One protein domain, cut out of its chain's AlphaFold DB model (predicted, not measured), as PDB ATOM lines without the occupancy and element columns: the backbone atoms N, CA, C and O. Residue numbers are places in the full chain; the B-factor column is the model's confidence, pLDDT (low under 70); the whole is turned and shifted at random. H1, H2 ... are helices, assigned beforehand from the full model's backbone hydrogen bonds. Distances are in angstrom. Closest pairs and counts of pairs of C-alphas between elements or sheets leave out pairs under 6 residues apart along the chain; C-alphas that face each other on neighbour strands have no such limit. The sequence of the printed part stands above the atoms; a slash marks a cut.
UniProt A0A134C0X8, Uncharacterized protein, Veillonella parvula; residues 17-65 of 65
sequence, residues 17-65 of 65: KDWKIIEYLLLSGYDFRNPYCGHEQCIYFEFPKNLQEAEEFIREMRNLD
ATOM      1  N   LYS A  17    -100.326  69.391  61.340       82.88
ATOM      2  CA  LYS A  17    -100.315  67.958  61.013       82.88
ATOM      3  C   LYS A  17     -98.921  67.339  61.113       82.88
ATOM      4  O   LYS A  17     -98.778  66.299  61.746       82.88
ATOM      5  N   ASP A  18     -97.908  67.983  60.537       82.56
ATOM      6  CA  ASP A  18     -96.531  67.476  60.593       82.56
ATOM      7  C   ASP A  18     -95.981  67.529  62.023       82.56
ATOM      8  O   ASP A  18     -95.285  66.616  62.461       82.56
ATOM      9  N   TRP A  19     -96.330  68.577  62.780       85.94
ATOM     10  CA  TRP A  19     -95.939  68.698  64.186       85.94
ATOM     11  C   TRP A  19     -96.529  67.587  65.052       85.94
ATOM     12  O   TRP A  19     -95.821  67.057  65.904       85.94
ATOM     13  N   LYS A  20     -97.776  67.175  64.800       87.75
ATOM     14  CA  LYS A  20     -98.382  66.022  65.484       87.75
ATOM     15  C   LYS A  20     -97.660  64.713  65.189       87.75
ATOM     16  O   LYS A  20     -97.499  63.899  66.090       87.75
ATOM     17  N   ILE A  21     -97.202  64.513  63.953       86.69
ATOM     18  CA  ILE A  21     -96.426  63.323  63.577       86.69
ATOM     19  C   ILE A  21     -95.069  63.330  64.291       86.69
ATOM     20  O   ILE A  21     -94.665  62.323  64.864       86.69
ATOM     21  N   ILE A  22     -94.396  64.483  64.316       84.19
ATOM     22  CA  ILE A  22     -93.160  64.694  65.080       84.19
ATOM     23  C   ILE A  22     -93.359  64.357  66.559       84.19
ATOM     24  O   ILE A  22     -92.578  63.600  67.132       84.19
ATOM     25  N   GLU A  23     -94.394  64.916  67.178       87.62
ATOM     26  CA  GLU A  23     -94.692  64.696  68.590       87.62
ATOM     27  C   GLU A  23     -94.964  63.215  68.867       87.62
ATOM     28  O   GLU A  23     -94.412  62.654  69.810       87.62
ATOM     29  N   TYR A  24     -95.725  62.552  67.994       88.25
ATOM     30  CA  TYR A  24     -96.016  61.126  68.095       88.25
ATOM     31  C   TYR A  24     -94.757  60.245  68.040       88.25
ATOM     32  O   TYR A  24     -94.596  59.333  68.857       88.25
ATOM     33  N   LEU A  25     -93.838  60.535  67.116       84.00
ATOM     34  CA  LEU A  25     -92.566  59.819  66.999       84.00
ATOM     35  C   LEU A  25     -91.689  60.023  68.239       84.00
ATOM     36  O   LEU A  25     -91.168  59.048  68.782       84.00
ATOM     37  N   LEU A  26     -91.590  61.264  68.735       85.31
ATOM     38  CA  LEU A  26     -90.828  61.589  69.946       85.31
ATOM     39  C   LEU A  26     -91.387  60.876  71.178       85.31
ATOM     40  O   LEU A  26     -90.620  60.295  71.943       85.31
ATOM     41  N   LEU A  27     -92.712  60.877  71.354       87.62
ATOM     42  CA  LEU A  27     -93.384  60.151  72.438       87.62
ATOM     43  C   LEU A  27     -93.158  58.639  72.346       87.62
ATOM     44  O   LEU A  27     -93.105  57.961  73.370       87.62
ATOM     45  N   SER A  28     -92.984  58.118  71.133       83.88
ATOM     46  CA  SER A  28     -92.669  56.710  70.883       83.88
ATOM     47  C   SER A  28     -91.182  56.372  71.061       83.88
ATOM     48  O   SER A  28     -90.813  55.209  70.914       83.88
ATOM     49  N   GLY A  29     -90.340  57.359  71.390       81.44
ATOM     50  CA  GLY A  29     -88.904  57.190  71.631       81.44
ATOM     51  C   GLY A  29     -88.015  57.399  70.403       81.44
ATOM     52  O   GLY A  29     -86.810  57.173  70.490       81.44
ATOM     53  N   TYR A  30     -88.570  57.850  69.276       78.38
ATOM     54  CA  TYR A  30     -87.822  58.070  68.040       78.38
ATOM     55  C   TYR A  30     -87.547  59.552  67.804       78.38
ATOM     56  O   TYR A  30     -88.438  60.333  67.466       78.38
ATOM     57  N   ASP A  31     -86.276  59.931  67.933       76.81
ATOM     58  CA  ASP A  31     -85.811  61.275  67.614       76.81
ATOM     59  C   ASP A  31     -85.314  61.345  66.165       76.81
ATOM     60  O   ASP A  31     -84.204  60.934  65.848       76.81
ATOM     61  N   PHE A  32     -86.130  61.902  65.272       70.31
ATOM     62  CA  PHE A  32     -85.827  62.059  63.839       70.31
ATOM     63  C   PHE A  32     -84.638  62.988  63.540       70.31
ATOM     64  O   PHE A  32     -84.180  63.050  62.395       70.31
ATOM     65  N   ARG A  33     -84.132  63.735  64.535       68.75
ATOM     66  CA  ARG A  33     -82.909  64.531  64.368       68.75
ATOM     67  C   ARG A  33     -81.684  63.631  64.419       68.75
ATOM     68  O   ARG A  33     -80.674  63.980  63.817       68.75
ATOM     69  N   ASN A  34     -81.777  62.484  65.084       66.56
ATOM     70  CA  ASN A  34     -80.711  61.506  65.163       66.56
ATOM     71  C   ASN A  34     -80.981  60.387  64.136       66.56
ATOM     72  O   ASN A  34     -82.035  59.757  64.178       66.56
ATOM     73  N   PRO A  35     -80.076  60.120  63.182       65.00
ATOM     74  CA  PRO A  35     -80.197  58.962  62.326       65.00
ATOM     75  C   PRO A  35     -80.100  57.711  63.189       65.00
ATOM     76  O   PRO A  35     -79.374  57.658  64.188       65.00
ATOM     77  N   TYR A  36     -80.850  56.698  62.784       66.19
ATOM     78  CA  TYR A  36     -80.809  55.417  63.450       66.19
ATOM     79  C   TYR A  36     -79.520  54.711  63.045       66.19
ATOM     80  O   TYR A  36     -79.386  54.232  61.918       66.19
ATOM     81  N   CYS A  37     -78.542  54.718  63.943       60.75
ATOM     82  CA  CYS A  37     -77.300  53.987  63.764       60.75
ATOM     83  C   CYS A  37     -77.421  52.665  64.513       60.75
ATOM     84  O   CYS A  37     -77.294  52.627  65.735       60.75
ATOM     85  N   GLY A  38     -77.681  51.595  63.761       62.47
ATOM     86  CA  GLY A  38     -77.475  50.242  64.259       62.47
ATOM     87  C   GLY A  38     -75.980  49.947  64.430       62.47
ATOM     88  O   GLY A  38     -75.123  50.804  64.203       62.47
ATOM     89  N   HIS A  39     -75.657  48.706  64.797       56.47
ATOM     90  CA  HIS A  39     -74.290  48.282  65.130       56.47
ATOM     91  C   HIS A  39     -73.278  48.432  63.970       56.47
ATOM     92  O   HIS A  39     -72.077  48.521  64.214       56.47
ATOM     93  N   GLU A  40     -73.752  48.497  62.720       59.75
ATOM     94  CA  GLU A  40     -72.896  48.522  61.524       59.75
ATOM     95  C   GLU A  40     -73.231  49.637  60.514       59.75
ATOM     96  O   GLU A  40     -72.361  50.032  59.738       59.75
ATOM     97  N   GLN A  41     -74.461  50.172  60.504       61.19
ATOM     98  CA  GLN A  41     -74.893  51.174  59.518       61.19
ATOM     99  C   GLN A  41     -75.856  52.205  60.116       61.19
ATOM    100  O   GLN A  41     -76.748  51.873  60.898       61.19
ATOM    101  N   CYS A  42     -75.693  53.463  59.697       65.25
ATOM    102  CA  CYS A  42     -76.669  54.520  59.938       65.25
ATOM    103  C   CYS A  42     -77.675  54.543  58.789       65.25
ATOM    104  O   CYS A  42     -77.326  54.877  57.654       65.25
ATOM    105  N   ILE A  43     -78.920  54.182  59.089       66.50
ATOM    106  CA  ILE A  43     -80.012  54.164  58.121       66.50
ATOM    107  C   ILE A  43     -80.749  55.501  58.209       66.50
ATOM    108  O   ILE A  43     -81.187  55.937  59.276       66.50
ATOM    109  N   TYR A  44     -80.868  56.165  57.060       65.25
ATOM    110  CA  TYR A  44     -81.684  57.361  56.908       65.25
ATOM    111  C   TYR A  44     -83.072  56.946  56.444       65.25
ATOM    112  O   TYR A  44     -83.217  56.403  55.352       65.25
ATOM    113  N   PHE A  45     -84.081  57.244  57.250       69.00
ATOM    114  CA  PHE A  45     -85.470  57.043  56.868       69.00
ATOM    115  C   PHE A  45     -86.064  58.343  56.337       69.00
ATOM    116  O   PHE A  45     -85.713  59.442  56.784       69.00
ATOM    117  N   GLU A  46     -86.959  58.211  55.364       73.31
ATOM    118  CA  GLU A  46     -87.793  59.329  54.950       73.31
ATOM    119  C   GLU A  46     -88.759  59.704  56.075       73.31
ATOM    120  O   GLU A  46     -89.211  58.862  56.849       73.31
ATOM    121  N   PHE A  47     -89.049  61.000  56.187       75.69
ATOM    122  CA  PHE A  47     -89.972  61.483  57.202       75.69
ATOM    123  C   PHE A  47     -91.408  61.052  56.847       75.69
ATOM    124  O   PHE A  47     -91.847  61.336  55.724       75.69
ATOM    125  N   PRO A  48     -92.149  60.404  57.767       82.94
ATOM    126  CA  PRO A  48     -93.503  59.937  57.490       82.94
ATOM    127  C   PRO A  48     -94.442  61.121  57.241       82.94
ATOM    128  O   PRO A  48     -94.431  62.108  57.977       82.94
ATOM    129  N   LYS A  49     -95.279  61.036  56.201       82.75
ATOM    130  CA  LYS A  49     -96.164  62.145  55.793       82.75
ATOM    131  C   LYS A  49     -97.519  62.099  56.491       82.75
ATOM    132  O   LYS A  49     -98.315  63.031  56.376       82.75
ATOM    133  N   ASN A  50     -97.817  60.998  57.171       86.31
ATOM    134  CA  ASN A  50     -99.061  60.769  57.890       86.31
ATOM    135  C   ASN A  50     -98.834  59.838  59.096       86.31
ATOM    136  O   ASN A  50     -97.765  59.252  59.250       86.31
ATOM    137  N   LEU A  51     -99.848  59.719  59.960       85.94
ATOM    138  CA  LEU A  51     -99.773  58.889  61.168       85.94
ATOM    139  C   LEU A  51     -99.570  57.402  60.859       85.94
ATOM    140  O   LEU A  51     -98.824  56.751  61.578       85.94
ATOM    141  N   GLN A  52    -100.165  56.887  59.781       87.56
ATOM    142  CA  GLN A  52    -100.028  55.480  59.408       87.56
ATOM    143  C   GLN A  52     -98.576  55.148  59.039       87.56
ATOM    144  O   GLN A  52     -98.019  54.192  59.569       87.56
ATOM    145  N   GLU A  53     -97.924  55.985  58.227       85.56
ATOM    146  CA  GLU A  53     -96.491  55.833  57.931       85.56
ATOM    147  C   GLU A  53     -95.627  55.950  59.196       85.56
ATOM    148  O   GLU A  53     -94.624  55.257  59.327       85.56
ATOM    149  N   ALA A  54     -96.011  56.807  60.149       85.44
ATOM    150  CA  ALA A  54     -95.293  56.936  61.414       85.44
ATOM    151  C   ALA A  54     -95.419  55.672  62.283       85.44
ATOM    152  O   ALA A  54     -94.446  55.253  62.909       85.44
ATOM    153  N   GLU A  55     -96.596  55.043  62.306       88.19
ATOM    154  CA  GLU A  55     -96.822  53.762  62.978       88.19
ATOM    155  C   GLU A  55     -96.035  52.621  62.324       88.19
ATOM    156  O   GLU A  55     -95.405  51.833  63.032       88.19
ATOM    157  N   GLU A  56     -96.033  52.546  60.991       87.31
ATOM    158  CA  GLU A  56     -95.241  51.559  60.252       87.31
ATOM    159  C   GLU A  56     -93.748  51.738  60.520       87.31
ATOM    160  O   GLU A  56     -93.079  50.769  60.870       87.31
ATOM    161  N   PHE A  57     -93.251  52.976  60.495       84.25
ATOM    162  CA  PHE A  57     -91.867  53.301  60.835       84.25
ATOM    163  C   PHE A  57     -91.480  52.821  62.243       84.25
ATOM    164  O   PHE A  57     -90.463  52.150  62.412       84.25
ATOM    165  N   ILE A  58     -92.297  53.119  63.261       83.50
ATOM    166  CA  ILE A  58     -92.051  52.661  64.641       83.50
ATOM    167  C   ILE A  58     -92.014  51.132  64.697       83.50
ATOM    168  O   ILE A  58     -91.187  50.546  65.398       83.50
ATOM    169  N   ARG A  59     -92.918  50.468  63.969       85.56
ATOM    170  CA  ARG A  59     -92.975  49.010  63.916       85.56
ATOM    171  C   ARG A  59     -91.735  48.425  63.250       85.56
ATOM    172  O   ARG A  59     -91.188  47.472  63.791       85.56
ATOM    173  N   GLU A  60     -91.290  48.964  62.118       81.94
ATOM    174  CA  GLU A  60     -90.060  48.520  61.454       81.94
ATOM    175  C   GLU A  60     -88.851  48.698  62.367       81.94
ATOM    176  O   GLU A  60     -88.096  47.754  62.577       81.94
ATOM    177  N   MET A  61     -88.731  49.860  63.008       77.56
ATOM    178  CA  MET A  61     -87.638  50.135  63.930       77.56
ATOM    179  C   MET A  61     -87.597  49.180  65.125       77.56
ATOM    180  O   MET A  61     -86.522  48.743  65.510       77.56
ATOM    181  N   ARG A  62     -88.750  48.803  65.689       79.94
ATOM    182  CA  ARG A  62     -88.820  47.788  66.757       79.94
ATOM    183  C   ARG A  62     -88.446  46.376  66.305       79.94
ATOM    184  O   ARG A  62     -88.195  45.544  67.163       79.94
ATOM    185  N   ASN A  63     -88.483  46.079  65.006       77.75
ATOM    186  CA  ASN A  63     -88.019  44.795  64.470       77.75
ATOM    187  C   ASN A  63     -86.525  44.820  64.098       77.75
ATOM    188  O   ASN A  63     -85.973  43.768  63.787       77.75
ATOM    189  N   LEU A  64     -85.902  46.005  64.065       68.38
ATOM    190  CA  LEU A  64     -84.477  46.190  63.769       68.38
ATOM    191  C   LEU A  64     -83.591  46.208  65.028       68.38
ATOM    192  O   LEU A  64     -82.373  46.114  64.881       68.38
ATOM    193  N   ASP A  65     -84.182  46.378  66.213       59.16
ATOM    194  CA  ASP A  65     -83.542  46.223  67.533       59.16
ATOM    195  C   ASP A  65     -83.552  44.747  67.973       59.16
ATOM    196  O   ASP A  65     -82.496  44.262  68.442       59.16
TER     197      ASP A  65
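This is residues 17 to 65 of the 65 residues of an uncharacterized protein of Veillonella parvula (UniProt A0A134C0X8). Two helices, H1 and H2, lie loosely side by side and run the same way, and the long link between them makes a narrow loop that reaches far out and folds back. The loop's two strands of chain pair briefly, residues 36 to 37 with residues 42 to 43, and its tip near Glu 40 makes one end of the long axis. The printed part has 49 residues with two named helices, H1 then H2, and no named strand; its class is all helix. It is compact by its radius of gyration of the C-alphas, 10.5 A, yet elongated in outline, spanning 34 by 19 by 18 A.

H1, residues 17 to 27, touches H2, residues 51 to 64, with 5 pairs of C-alphas within 8 A. Their closest C-alphas are those of Ile 21 and Leu 51, 6.1 A apart. The two helices run the same way at a shallow tilt of 29 degrees, and their centres are 13.1 A apart. Between them, the short pairing of residues 36 to 37 with residues 42 to 43 is antiparallel. In H1 and H2 every O i to N i+4 pair is within hydrogen-bond range.

H1 begins at C-alpha 17, at (-100.315, 67.958, 61.013), and is 15.5 A long from first to last C-alpha. Residues 28 to 50 follow with no named element. H2 begins at C-alpha 51, at (-99.773, 58.889, 61.168), and ends at C-alpha 64, at (-84.477, 46.190, 63.769), 20.0 A away.

The two C-alphas farthest apart, those of Lys 17 and Glu 40, are 33.6 A apart. The printed part has no cut. The link from H1 to H2, 23 residues, is long. The mean pLDDT of the printed part is 77.3, and residues 33 to 45 and 64 to 65 are under 70.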